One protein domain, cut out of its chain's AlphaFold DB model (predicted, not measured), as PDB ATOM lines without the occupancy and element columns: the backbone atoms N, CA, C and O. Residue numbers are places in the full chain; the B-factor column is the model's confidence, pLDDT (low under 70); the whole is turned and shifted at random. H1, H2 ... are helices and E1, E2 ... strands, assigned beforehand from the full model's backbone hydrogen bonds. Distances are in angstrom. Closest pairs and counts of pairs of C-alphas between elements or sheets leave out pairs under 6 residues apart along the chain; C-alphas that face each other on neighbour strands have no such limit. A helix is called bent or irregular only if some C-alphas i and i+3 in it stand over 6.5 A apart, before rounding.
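What this domain is: This is residues 99 to 198 of the 364 residues of an uncharacterized protein of Pseudomonas sp. PAMC 29040 (UniProt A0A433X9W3). What shape is seen first? The longest helix, H1, runs along the length of an elongated body and packs on a helical hairpin, H2 and H3; H4 is placed beyond H3, near H1, and short H5 packs on H1. What makes it up? The printed part has 100 residues, mostly helix, with five named helices and one strand in the order H1 H2 H3 H4 H5 E1. How large is it? It is compact, with a radius of gyration of the C-alphas of 13.6 A and spans of 42 by 24 by 20 A.

Where its parts are: Where are the first three helices? H1, residues 100 to 117, begins at C-alpha 100 (72.756, 39.108, 84.328) and is 25.8 A long. H2 is residues 128 to 140, 18.7 A, and H3 is residues 149 to 159, 15.7 A. What follows? H4, residues 167 to 179, is 19.8 A long and irregular: C-alphas 168 and 171 are 7.1 A apart. H5 is residues 181 to 184; E1, residues 195 to 197, ends at C-alpha 197 (67.649, 30.897, 92.259) and pairs with no named strand.

How they stand to each other: What touches the hub, H1? H3 does, at a shallow tilt of 15 degrees, opposite ways, with the closest C-alphas, Leu 104 and Leu 156, 6.9 A apart. H2 touches residues 104 to 108 alone, at a steep tilt of 40 degrees; H5 touches residues 107 to 114 alone, closest at Cys 110 and Leu 184, C-alphas 6.1 A apart. What of H4? H3 and H4 are close but not clearly touching, while H2 and H4 are apart. Are the helix backbones complete? Every O i to N i+4 pair is within hydrogen-bond range in H1, H2 and H3, and 7 of 9 in H4; H5 is too short for such a pair.

The domain as a whole: Is it unbroken? The printed part has no cut, and no link is long. Where is confidence low? Residues 142 to 145 are under 70 in pLDDT.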
ATOM      1  N   ASP A  99      71.612  35.128  85.853       90.12
ATOM      2  CA  ASP A  99      72.222  36.150  86.693       90.12
ATOM      3  C   ASP A  99      72.971  37.179  85.847       90.12
ATOM      4  O   ASP A  99      74.192  37.154  85.741       90.12
ATOM      5  N   LEU A 100      72.206  38.079  85.217       89.06
ATOM      6  CA  LEU A 100      72.756  39.108  84.328       89.06
ATOM      7  C   LEU A 100      73.859  39.941  84.972       89.06
ATOM      8  O   LEU A 100      74.858  40.215  84.318       89.06
ATOM      9  N   ASP A 101      73.675  40.332  86.231       87.75
ATOM     10  CA  ASP A 101      74.654  41.150  86.942       87.75
ATOM     11  C   ASP A 101      75.993  40.405  87.037       87.75
ATOM     12  O   ASP A 101      77.025  40.960  86.678       87.75
ATOM     13  N   ALA A 102      75.958  39.120  87.410       88.44
ATOM     14  CA  ALA A 102      77.151  38.282  87.490       88.44
ATOM     15  C   ALA A 102      77.822  38.100  86.122       88.44
ATOM     16  O   ALA A 102      79.034  38.252  86.019       88.44
ATOM     17  N   ILE A 103      77.047  37.836  85.063       91.25
ATOM     18  CA  ILE A 103      77.594  37.689  83.705       91.25
ATOM     19  C   ILE A 103      78.266  38.987  83.251       91.25
ATOM     20  O   ILE A 103      79.377  38.962  82.729       91.25
ATOM     21  N   LEU A 104      77.594  40.123  83.428       91.19
ATOM     22  CA  LEU A 104      78.113  41.415  82.993       91.19
ATOM     23  C   LEU A 104      79.342  41.845  83.802       91.19
ATOM     24  O   LEU A 104      80.251  42.444  83.229       91.19
ATOM     25  N   ASP A 105      79.385  41.537  85.099       88.94
ATOM     26  CA  ASP A 105      80.571  41.747  85.929       88.94
ATOM     27  C   ASP A 105      81.737  40.868  85.449       88.94
ATOM     28  O   ASP A 105      82.823  41.397  85.223       88.94
ATOM     29  N   THR A 106      81.510  39.576  85.177       91.25
ATOM     30  CA  THR A 106      82.535  38.684  84.602       91.25
ATOM     31  C   THR A 106      83.063  39.209  83.268       91.25
ATOM     32  O   THR A 106      84.271  39.292  83.073       91.25
ATOM     33  N   LEU A 107      82.175  39.614  82.355       92.00
ATOM     34  CA  LEU A 107      82.579  40.158  81.056       92.00
ATOM     35  C   LEU A 107      83.386  41.449  81.188       92.00
ATOM     36  O   LEU A 107      84.370  41.630  80.472       92.00
ATOM     37  N   ARG A 108      82.981  42.349  82.091       92.25
ATOM     38  CA  ARG A 108      83.733  43.574  82.382       92.25
ATOM     39  C   ARG A 108      85.144  43.236  82.848       92.25
ATOM     40  O   ARG A 108      86.091  43.829  82.343       92.25
ATOM     41  N   ASP A 109      85.261  42.318  83.798       91.31
ATOM     42  CA  ASP A 109      86.540  41.971  84.403       91.31
ATOM     43  C   ASP A 109      87.472  41.327  83.355       91.31
ATOM     44  O   ASP A 109      88.619  41.749  83.235       91.31
ATOM     45  N   CYS A 110      86.961  40.448  82.481       92.56
ATOM     46  CA  CYS A 110      87.736  39.919  81.349       92.56
ATOM     47  C   CYS A 110      88.188  41.011  80.364       92.56
ATOM     48  O   CYS A 110      89.319  40.989  79.888       92.56
ATOM     49  N   ILE A 111      87.329  41.986  80.046       93.12
ATOM     50  CA  ILE A 111      87.717  43.105  79.172       93.12
ATOM     51  C   ILE A 111      88.833  43.928  79.825       93.12
ATOM     52  O   ILE A 111      89.785  44.303  79.145       93.12
ATOM     53  N   TYR A 112      88.737  44.207  81.127       92.88
ATOM     54  CA  TYR A 112      89.777  44.932  81.859       92.88
ATOM     55  C   TYR A 112      91.114  44.199  81.855       92.88
ATOM     56  O   TYR A 112      92.127  44.840  81.595       92.88
ATOM     57  N   GLU A 113      91.119  42.876  82.020       92.38
ATOM     58  CA  GLU A 113      92.342  42.075  81.901       92.38
ATOM     59  C   GLU A 113      92.996  42.226  80.520       92.38
ATOM     60  O   GLU A 113      94.199  42.471  80.428       92.38
ATOM     61  N   VAL A 114      92.214  42.181  79.434       91.81
ATOM     62  CA  VAL A 114      92.765  42.380  78.081       91.81
ATOM     63  C   VAL A 114      93.294  43.803  77.883       91.81
ATOM     64  O   VAL A 114      94.316  43.997  77.224       91.81
ATOM     65  N   LEU A 115      92.609  44.814  78.423       91.00
ATOM     66  CA  LEU A 115      93.068  46.204  78.346       91.00
ATOM     67  C   LEU A 115      94.367  46.419  79.131       91.00
ATOM     68  O   LEU A 115      95.237  47.145  78.649       91.00
ATOM     69  N   ASP A 116      94.498  45.790  80.298       91.06
ATOM     70  CA  ASP A 116      95.711  45.826  81.116       91.06
ATOM     71  C   ASP A 116      96.893  45.178  80.383       91.06
ATOM     72  O   ASP A 116      97.971  45.775  80.317       91.06
ATOM     73  N   ASP A 117      96.685  44.006  79.773       90.69
ATOM     74  CA  ASP A 117      97.701  43.286  78.991       90.69
ATOM     75  C   ASP A 117      98.224  44.103  77.797       90.69
ATOM     76  O   ASP A 117      99.391  43.999  77.415       90.69
ATOM     77  N   GLU A 118      97.361  44.929  77.209       90.00
ATOM     78  CA  GLU A 118      97.678  45.791  76.066       90.00
ATOM     79  C   GLU A 118      98.093  47.215  76.486       90.00
ATOM     80  O   GLU A 118      98.244  48.100  75.639       90.00
ATOM     81  N   GLU A 119      98.285  47.448  77.789       89.94
ATOM     82  CA  GLU A 119      98.679  48.729  78.389       89.94
ATOM     83  C   GLU A 119      97.751  49.905  78.004       89.94
ATOM     84  O   GLU A 119      98.169  51.067  77.907       89.94
ATOM     85  N   VAL A 120      96.463  49.625  77.780       88.25
ATOM     86  CA  VAL A 120      95.460  50.637  77.439       88.25
ATOM     87  C   VAL A 120      94.979  51.328  78.712       88.25
ATOM     88  O   VAL A 120      94.479  50.699  79.633       88.25
ATOM     89  N   VAL A 121      95.070  52.659  78.764       88.69
ATOM     90  CA  VAL A 121      94.594  53.430  79.924       88.69
ATOM     91  C   VAL A 121      93.072  53.582  79.879       88.69
ATOM     92  O   VAL A 121      92.545  54.257  78.989       88.69
ATOM     93  N   TYR A 122      92.376  53.037  80.880       89.31
ATOM     94  CA  TYR A 122      90.925  53.149  81.044       89.31
ATOM     95  C   TYR A 122      90.526  53.692  82.431       89.31
ATOM     96  O   TYR A 122      91.327  53.684  83.368       89.31
ATOM     97  N   PRO A 123      89.299  54.222  82.589       87.75
ATOM     98  CA  PRO A 123      88.768  54.588  83.897       87.75
ATOM     99  C   PRO A 123      88.364  53.334  84.685       87.75
ATOM    100  O   PRO A 123      87.554  52.540  84.210       87.75
ATOM    101  N   GLU A 124      88.879  53.181  85.902       86.44
ATOM    102  CA  GLU A 124      88.501  52.078  86.793       86.44
ATOM    103  C   GLU A 124      87.070  52.230  87.341       86.44
ATOM    104  O   GLU A 124      86.570  53.340  87.556       86.44
ATOM    105  N   GLY A 125      86.422  51.094  87.626       84.12
ATOM    106  CA  GLY A 125      85.143  51.048  88.341       84.12
ATOM    107  C   GLY A 125      83.943  51.560  87.540       84.12
ATOM    108  O   GLY A 125      82.969  52.040  88.127       84.12
ATOM    109  N   LEU A 126      83.994  51.491  86.207       89.06
ATOM    110  CA  LEU A 126      82.853  51.863  85.376       89.06
ATOM    111  C   LEU A 126      81.708  50.864  85.557       89.06
ATOM    112  O   LEU A 126      81.896  49.647  85.582       89.06
ATOM    113  N   SER A 127      80.481  51.386  85.608       89.75
ATOM    114  CA  SER A 127      79.309  50.554  85.348       89.75
ATOM    115  C   SER A 127      79.362  50.022  83.917       89.75
ATOM    116  O   SER A 127      79.903  50.685  83.035       89.75
ATOM    117  N   VAL A 128      78.724  48.882  83.659       87.69
ATOM    118  CA  VAL A 128      78.654  48.256  82.325       87.69
ATOM    119  C   VAL A 128      78.215  49.254  81.248       87.69
ATOM    120  O   VAL A 128      78.842  49.363  80.203       87.69
ATOM    121  N   GLN A 129      77.188  50.063  81.527       90.19
ATOM    122  CA  GLN A 129      76.711  51.077  80.583       90.19
ATOM    123  C   GLN A 129      77.754  52.170  80.301       90.19
ATOM    124  O   GLN A 129      77.847  52.663  79.177       90.19
ATOM    125  N   SER A 130      78.518  52.566  81.321       93.25
ATOM    126  CA  SER A 130      79.594  53.547  81.164       93.25
ATOM    127  C   SER A 130      80.798  52.946  80.439       93.25
ATOM    128  O   SER A 130      81.448  53.652  79.675       93.25
ATOM    129  N   LEU A 131      81.070  51.652  80.645       93.06
ATOM    130  CA  LEU A 131      82.085  50.912  79.905       93.06
ATOM    131  C   LEU A 131      81.723  50.833  78.419       93.06
ATOM    132  O   LEU A 131      82.559  51.183  77.598       93.06
ATOM    133  N   ILE A 132      80.483  50.469  78.075       92.62
ATOM    134  CA  ILE A 132      80.005  50.455  76.682       92.62
ATOM    135  C   ILE A 132      80.275  51.804  76.008       92.62
ATOM    136  O   ILE A 132      80.947  51.850  74.984       92.62
ATOM    137  N   GLY A 133      79.836  52.910  76.619       93.00
ATOM    138  CA  GLY A 133      80.043  54.239  76.036       93.00
ATOM    139  C   GLY A 133      81.519  54.641  75.927       93.00
ATOM    140  O   GLY A 133      81.892  55.394  75.029       93.00
ATOM    141  N   TRP A 134      82.376  54.144  76.824       93.62
ATOM    142  CA  TRP A 134      83.819  54.357  76.732       93.62
ATOM    143  C   TRP A 134      84.447  53.549  75.586       93.62
ATOM    144  O   TRP A 134      85.259  54.096  74.842       93.62
ATOM    145  N   LEU A 135      84.045  52.286  75.415       92.06
ATOM    146  CA  LEU A 135      84.503  51.412  74.331       92.06
ATOM    147  C   LEU A 135      84.088  51.951  72.955       92.06
ATOM    148  O   LEU A 135      84.920  52.008  72.054       92.06
ATOM    149  N   GLU A 136      82.844  52.418  72.809       91.75
ATOM    150  CA  GLU A 136      82.346  53.047  71.575       91.75
ATOM    151  C   GLU A 136      83.190  54.271  71.182       91.75
ATOM    152  O   GLU A 136      83.610  54.402  70.034       91.75
ATOM    153  N   ALA A 137      83.505  55.144  72.145       89.62
ATOM    154  CA  ALA A 137      84.343  56.315  71.891       89.62
ATOM    155  C   ALA A 137      85.781  55.937  71.491       89.62
ATOM    156  O   ALA A 137      86.417  56.657  70.723       89.62
ATOM    157  N   LYS A 138      86.306  54.818  72.008       86.19
ATOM    158  CA  LYS A 138      87.647  54.321  71.672       86.19
ATOM    159  C   LYS A 138      87.727  53.722  70.274       86.19
ATOM    160  O   LYS A 138      88.722  53.957  69.591       86.19
ATOM    161  N   ASP A 139      86.683  53.017  69.850       82.75
ATOM    162  CA  ASP A 139      86.556  52.479  68.492       82.75
ATOM    163  C   ASP A 139      86.569  53.615  67.446       82.75
ATOM    164  O   ASP A 139      87.332  53.569  66.483       82.75
ATOM    165  N   GLU A 140      85.823  54.702  67.691       76.00
ATOM    166  CA  GLU A 140      85.779  55.879  66.802       76.00
ATOM    167  C   GLU A 140      87.103  56.659  66.723       76.00
ATOM    168  O   GLU A 140      87.384  57.321  65.721       76.00
ATOM    169  N   GLU A 141      87.908  56.623  67.785       79.44
ATOM    170  CA  GLU A 141      89.176  57.348  67.868       79.44
ATOM    171  C   GLU A 141      90.306  56.696  67.039       79.44
ATOM    172  O   GLU A 141      91.339  57.343  66.854       79.44
ATOM    173  N   GLU A 142      90.138  55.459  66.537       64.94
ATOM    174  CA  GLU A 142      91.181  54.633  65.878       64.94
ATOM    175  C   GLU A 142      92.523  54.615  66.656       64.94
ATOM    176  O   GLU A 142      93.615  54.516  66.088       64.94
ATOM    177  N   LEU A 143      92.466  54.764  67.982       56.16
ATOM    178  CA  LEU A 143      93.634  54.923  68.844       56.16
ATOM    179  C   LEU A 143      93.815  53.676  69.713       56.16
ATOM    180  O   LEU A 143      93.301  53.611  70.828       56.16
ATOM    181  N   GLY A 144      94.591  52.706  69.226       57.12
ATOM    182  CA  GLY A 144      94.989  51.546  70.025       57.12
ATOM    183  C   GLY A 144      95.631  50.409  69.223       57.12
ATOM    184  O   GLY A 144      95.748  50.513  67.999       57.12
ATOM    185  N   PRO A 145      96.071  49.330  69.903       59.16
ATOM    186  CA  PRO A 145      96.315  48.035  69.265       59.16
ATOM    187  C   PRO A 145      95.052  47.552  68.525       59.16
ATOM    188  O   PRO A 145      93.976  48.109  68.730       59.16
ATOM    189  N   ASP A 146      95.184  46.547  67.650       78.56
ATOM    190  CA  ASP A 146      94.088  45.935  66.866       78.56
ATOM    191  C   ASP A 146      93.114  45.185  67.798       78.56
ATOM    192  O   ASP A 146      93.087  43.955  67.871       78.56
ATOM    193  N   LEU A 147      92.405  45.957  68.624       85.62
ATOM    194  CA  LEU A 147      91.521  45.510  69.682       85.62
ATOM    195  C   LEU A 147      90.071  45.513  69.195       85.62
ATOM    196  O   LEU A 147      89.636  46.460  68.537       85.62
ATOM    197  N   PRO A 148      89.284  44.487  69.549       91.06
ATOM    198  CA  PRO A 148      87.941  44.300  69.019       91.06
ATOM    199  C   PRO A 148      86.886  45.077  69.832       91.06
ATOM    200  O   PRO A 148      85.899  44.499  70.286       91.06
ATOM    201  N   PHE A 149      87.071  46.393  70.017       91.94
ATOM    202  CA  PHE A 149      86.200  47.237  70.853       91.94
ATOM    203  C   PHE A 149      84.718  47.139  70.465       91.94
ATOM    204  O   PHE A 149      83.866  46.920  71.327       91.94
ATOM    205  N   SER A 150      84.410  47.235  69.169       91.12
ATOM    206  CA  SER A 150      83.049  47.069  68.639       91.12
ATOM    207  C   SER A 150      82.430  45.706  68.972       91.12
ATOM    208  O   SER A 150      81.260  45.641  69.347       91.12
ATOM    209  N   GLN A 151      83.209  44.623  68.929       93.75
ATOM    210  CA  GLN A 151      82.715  43.282  69.264       93.75
ATOM    211  C   GLN A 151      82.441  43.139  70.768       93.75
ATOM    212  O   GLN A 151      81.457  42.512  71.154       93.75
ATOM    213  N   TRP A 152      83.254  43.757  71.632       94.88
ATOM    214  CA  TRP A 152      82.978  43.794  73.074       94.88
ATOM    215  C   TRP A 152      81.708  44.588  73.402       94.88
ATOM    216  O   TRP A 152      80.930  44.171  74.262       94.88
ATOM    217  N   VAL A 153      81.454  45.694  72.697       94.31
ATOM    218  CA  VAL A 153      80.196  46.451  72.820       94.31
ATOM    219  C   VAL A 153      79.000  45.590  72.413       94.31
ATOM    220  O   VAL A 153      78.020  45.515  73.157       94.31
ATOM    221  N   GLU A 154      79.082  44.906  71.268       94.19
ATOM    222  CA  GLU A 154      78.031  43.998  70.796       94.19
ATOM    223  C   GLU A 154      77.770  42.852  71.781       94.19
ATOM    224  O   GLU A 154      76.610  42.519  72.044       94.19
ATOM    225  N   LEU A 155      78.823  42.286  72.377       94.38
ATOM    226  CA  LEU A 155      78.720  41.228  73.379       94.38
ATOM    227  C   LEU A 155      78.001  41.709  74.649       94.38
ATOM    228  O   LEU A 155      77.018  41.096  75.073       94.38
ATOM    229  N   LEU A 156      78.439  42.833  75.229       93.94
ATOM    230  CA  LEU A 156      77.814  43.413  76.425       93.94
ATOM    231  C   LEU A 156      76.342  43.782  76.170       93.94
ATOM    232  O   LEU A 156      75.479  43.532  77.016       93.94
ATOM    233  N   ALA A 157      76.033  44.330  74.992       91.31
ATOM    234  CA  ALA A 157      74.664  44.649  74.592       91.31
ATOM    235  C   ALA A 157      73.799  43.391  74.399       91.31
ATOM    236  O   ALA A 157      72.626  43.393  74.780       91.31
ATOM    237  N   SER A 158      74.373  42.317  73.847       91.69
ATOM    238  CA  SER A 158      73.683  41.036  73.645       91.69
ATOM    239  C   SER A 158      73.276  40.406  74.974       91.69
ATOM    240  O   SER A 158      72.122  40.006  75.128       91.69
ATOM    241  N   VAL A 159      74.174  40.409  75.967       90.56
ATOM    242  CA  VAL A 159      73.855  39.945  77.328       90.56
ATOM    243  C   VAL A 159      72.772  40.810  77.973       90.56
ATOM    244  O   VAL A 159      71.841  40.280  78.575       90.56
ATOM    245  N   GLY A 160      72.830  42.134  77.792       86.25
ATOM    246  CA  GLY A 160      71.796  43.053  78.283       86.25
ATOM    247  C   GLY A 160      70.394  42.813  77.696       86.25
ATOM    248  O   GLY A 160      69.418  43.351  78.218       86.25
ATOM    249  N   GLY A 161      70.280  42.017  76.627       86.94
ATOM    250  CA  GLY A 161      69.017  41.648  75.991       86.94
ATOM    251  C   GLY A 161      68.309  40.426  76.584       86.94
ATOM    252  O   GLY A 161      67.153  40.194  76.217       86.94
ATOM    253  N   PHE A 162      68.949  39.648  77.466       90.31
ATOM    254  CA  PHE A 162      68.322  38.454  78.045       90.31
ATOM    255  C   PHE A 162      67.250  38.788  79.097       90.31
ATOM    256  O   PHE A 162      67.287  39.814  79.779       90.31
ATOM    257  N   ASP A 163      66.281  37.885  79.246       85.94
ATOM    258  CA  ASP A 163      65.203  37.962  80.234       85.94
ATOM    259  C   ASP A 163      65.682  37.472  81.613       85.94
ATOM    260  O   ASP A 163      65.678  36.272  81.903       85.94
ATOM    261  N   ASP A 164      66.024  38.416  82.499       81.94
ATOM    262  CA  ASP A 164      66.501  38.183  83.876       81.94
ATOM    263  C   ASP A 164      65.476  37.546  84.830       81.94
ATOM    264  O   ASP A 164      65.779  37.269  85.995       81.94
ATOM    265  N   ARG A 165      64.252  37.299  84.348       81.94
ATOM    266  CA  ARG A 165      63.137  36.719  85.113       81.94
ATOM    267  C   ARG A 165      62.682  35.374  84.576       81.94
ATOM    268  O   ARG A 165      61.622  34.883  84.972       81.94
ATOM    269  N   SER A 166      63.449  34.771  83.671       80.38
ATOM    270  CA  SER A 166      63.156  33.433  83.175       80.38
ATOM    271  C   SER A 166      64.416  32.585  83.036       80.38
ATOM    272  O   SER A 166      65.509  33.086  82.801       80.38
ATOM    273  N   GLY A 167      64.257  31.266  83.150       81.31
ATOM    274  CA  GLY A 167      65.341  30.314  82.883       81.31
ATOM    275  C   GLY A 167      65.560  30.022  81.394       81.31
ATOM    276  O   GLY A 167      66.365  29.161  81.056       81.31
ATOM    277  N   ARG A 168      64.820  30.680  80.486       86.75
ATOM    278  CA  ARG A 168      64.862  30.378  79.042       86.75
ATOM    279  C   ARG A 168      66.190  30.754  78.402       86.75
ATOM    280  O   ARG A 168      66.629  30.054  77.495       86.75
ATOM    281  N   ASP A 169      66.812  31.808  78.914       88.94
ATOM    282  CA  ASP A 169      68.023  32.380  78.337       88.94
ATOM    283  C   ASP A 169      69.303  31.859  79.002       88.94
ATOM    284  O   ASP A 169      70.391  32.234  78.591       88.94
ATOM    285  N   ILE A 170      69.202  30.931  79.966       88.06
ATOM    286  CA  ILE A 170      70.379  30.324  80.614       88.06
ATOM    287  C   ILE A 170      71.244  29.581  79.586       88.06
ATOM    288  O   ILE A 170      72.449  29.792  79.534       88.06
ATOM    289  N   VAL A 171      70.642  28.725  78.753       89.06
ATOM    290  CA  VAL A 171      71.388  27.975  77.727       89.06
ATOM    291  C   VAL A 171      71.953  28.912  76.648       89.06
ATOM    292  O   VAL A 171      73.159  28.861  76.430       89.06
ATOM    293  N   PRO A 172      71.161  29.822  76.041       91.12
ATOM    294  CA  PRO A 172      71.699  30.833  75.128       91.12
ATOM    295  C   PRO A 172      72.839  31.677  75.709       91.12
ATOM    296  O   PRO A 172      73.770  32.013  74.985       91.12
ATOM    297  N   ALA A 173      72.787  32.025  76.997       90.38
ATOM    298  CA  ALA A 173      73.854  32.777  77.646       90.38
ATOM    299  C   ALA A 173      75.135  31.951  77.810       90.38
ATOM    300  O   ALA A 173      76.218  32.484  77.585       90.38
ATOM    301  N   PHE A 174      75.026  30.660  78.141       89.31
ATOM    302  CA  PHE A 174      76.180  29.755  78.133       89.31
ATOM    303  C   PHE A 174      76.807  29.650  76.742       89.31
ATOM    304  O   PHE A 174      78.023  29.781  76.623       89.31
ATOM    305  N   ASP A 175      75.988  29.448  75.707       91.19
ATOM    306  CA  ASP A 175      76.466  29.341  74.326       91.19
ATOM    307  C   ASP A 175      77.184  30.635  73.900       91.19
ATOM    308  O   ASP A 175      78.300  30.582  73.390       91.19
ATOM    309  N   LEU A 176      76.599  31.802  74.203       91.38
ATOM    310  CA  LEU A 176      77.198  33.107  73.913       91.38
ATOM    311  C   LEU A 176      78.559  33.295  74.603       91.38
ATOM    312  O   LEU A 176      79.499  33.784  73.978       91.38
ATOM    313  N   LEU A 177      78.674  32.923  75.881       89.94
ATOM    314  CA  LEU A 177      79.930  33.044  76.628       89.94
ATOM    315  C   LEU A 177      81.005  32.104  76.084       89.94
ATOM    316  O   LEU A 177      82.134  32.541  75.881       89.94
ATOM    317  N   ALA A 178      80.647  30.852  75.792       89.56
ATOM    318  CA  ALA A 178      81.566  29.874  75.216       89.56
ATOM    319  C   ALA A 178      82.079  30.310  73.832       89.56
ATOM    320  O   ALA A 178      83.262  30.170  73.530       89.56
ATOM    321  N   GLU A 179      81.212  30.889  72.996       91.94
ATOM    322  CA  GLU A 179      81.593  31.433  71.685       91.94
ATOM    323  C   GLU A 179      82.469  32.697  71.786       91.94
ATOM    324  O   GLU A 179      83.156  33.048  70.827       91.94
ATOM    325  N   SER A 180      82.481  33.360  72.947       91.81
ATOM    326  CA  SER A 180      83.201  34.618  73.183       91.81
ATOM    327  C   SER A 180      84.553  34.447  73.888       91.81
ATOM    328  O   SER A 180      85.252  35.439  74.088       91.81
ATOM    329  N   GLU A 181      84.960  33.225  74.253       92.19
ATOM    330  CA  GLU A 181      86.220  32.969  74.980       92.19
ATOM    331  C   GLU A 181      87.456  33.483  74.220       92.19
ATOM    332  O   GLU A 181      88.300  34.171  74.795       92.19
ATOM    333  N   GLU A 182      87.533  33.240  72.905       91.69
ATOM    334  CA  GLU A 182      88.636  33.733  72.064       91.69
ATOM    335  C   GLU A 182      88.664  35.268  72.008       91.69
ATOM    336  O   GLU A 182      89.730  35.879  72.104       91.69
ATOM    337  N   LEU A 183      87.486  35.895  71.914       91.88
ATOM    338  CA  LEU A 183      87.328  37.351  71.888       91.88
ATOM    339  C   LEU A 183      87.781  38.006  73.204       91.88
ATOM    340  O   LEU A 183      88.309  39.120  73.197       91.88
ATOM    341  N   LEU A 184      87.566  37.321  74.325       90.94
ATOM    342  CA  LEU A 184      87.915  37.776  75.671       90.94
ATOM    343  C   LEU A 184      89.300  37.298  76.124       90.94
ATOM    344  O   LEU A 184      89.726  37.642  77.219       90.94
ATOM    345  N   ARG A 185      90.002  36.515  75.289       90.75
ATOM    346  CA  ARG A 185      91.323  35.925  75.571       90.75
ATOM    347  C   ARG A 185      91.388  35.182  76.910       90.75
ATOM    348  O   ARG A 185      92.439  35.124  77.543       90.75
ATOM    349  N   THR A 186      90.275  34.584  77.309       88.00
ATOM    350  CA  THR A 186      90.142  33.827  78.553       88.00
ATOM    351  C   THR A 186      89.724  32.393  78.243       88.00
ATOM    352  O   THR A 186      89.313  32.083  77.124       88.00
ATOM    353  N   SER A 187      89.858  31.507  79.220       84.25
ATOM    354  CA  SER A 187      89.310  30.156  79.160       84.25
ATOM    355  C   SER A 187      88.364  29.943  80.328       84.25
ATOM    356  O   SER A 187      88.445  30.626  81.346       84.25
ATOM    357  N   ASP A 188      87.486  28.959  80.185       82.44
ATOM    358  CA  ASP A 188      86.668  28.459  81.284       82.44
ATOM    359  C   ASP A 188      85.566  29.423  81.748       82.44
ATOM    360  O   ASP A 188      85.081  29.348  82.877       82.44
ATOM    361  N   LEU A 189      85.057  30.267  80.838       81.00
ATOM    362  CA  LEU A 189      83.870  31.087  81.119       81.00
ATOM    363  C   LEU A 189      82.645  30.219  81.414       81.00
ATOM    364  O   LEU A 189      81.757  30.632  82.160       81.00
ATOM    365  N   TRP A 190      82.625  28.993  80.888       71.00
ATOM    366  CA  TRP A 190      81.613  27.982  81.188       71.00
ATOM    367  C   TRP A 190      81.574  27.565  82.673       71.00
ATOM    368  O   TRP A 190      80.541  27.062  83.119       71.00
ATOM    369  N   GLU A 191      82.645  27.780  83.451       76.12
ATOM    370  CA  GLU A 191      82.666  27.535  84.904       76.12
ATOM    371  C   GLU A 191      82.008  28.669  85.708       76.12
ATOM    372  O   GLU A 191      81.697  28.504  86.893       76.12
ATOM    373  N   SER A 192      81.749  29.817  85.075       79.00
ATOM    374  CA  SER A 192      81.108  30.953  85.734       79.00
ATOM    375  C   SER A 192      79.676  30.609  86.141       79.00
ATOM    376  O   SER A 192      78.892  30.025  85.389       79.00
ATOM    377  N   THR A 193      79.294  30.999  87.358       82.69
ATOM    378  CA  THR A 193      77.915  30.823  87.828       82.69
ATOM    379  C   THR A 193      77.025  31.886  87.187       82.69
ATOM    380  O   THR A 193      76.901  32.992  87.699       82.69
ATOM    381  N   ILE A 194      76.390  31.544  86.063       86.81
ATOM    382  CA  ILE A 194      75.547  32.477  85.288       86.81
ATOM    383  C   ILE A 194      74.059  32.421  85.643       86.81
ATOM    384  O   ILE A 194      73.216  33.001  84.957       86.81
ATOM    385  N   SER A 195      73.710  31.661  86.675       88.31
ATOM    386  CA  SER A 195      72.333  31.479  87.109       88.31
ATOM    387  C   SER A 195      72.203  31.705  88.605       88.31
ATOM    388  O   SER A 195      73.128  31.491  89.388       88.31
ATOM    389  N   LYS A 196      71.016  32.147  89.003       88.56
ATOM    390  CA  LYS A 196      70.631  32.377  90.389       88.56
ATOM    391  C   LYS A 196      69.277  31.742  90.663       88.56
ATOM    392  O   LYS A 196      68.447  31.646  89.757       88.56
ATOM    393  N   PRO A 197      68.980  31.371  91.915       90.38
ATOM    394  CA  PRO A 197      67.649  30.897  92.259       90.38
ATOM    395  C   PRO A 197      66.607  31.976  91.968       90.38
ATOM    396  O   PRO A 197      66.822  33.157  92.268       90.38
ATOM    397  N   SER A 198      65.464  31.566  91.419       90.25
ATOM    398  CA  SER A 198      64.334  32.463  91.186       90.25
ATOM    399  C   SER A 198      63.865  33.119  92.486       90.25
ATOM    400  O   SER A 198      63.920  32.523  93.570       90.25
TER     401      SER A 198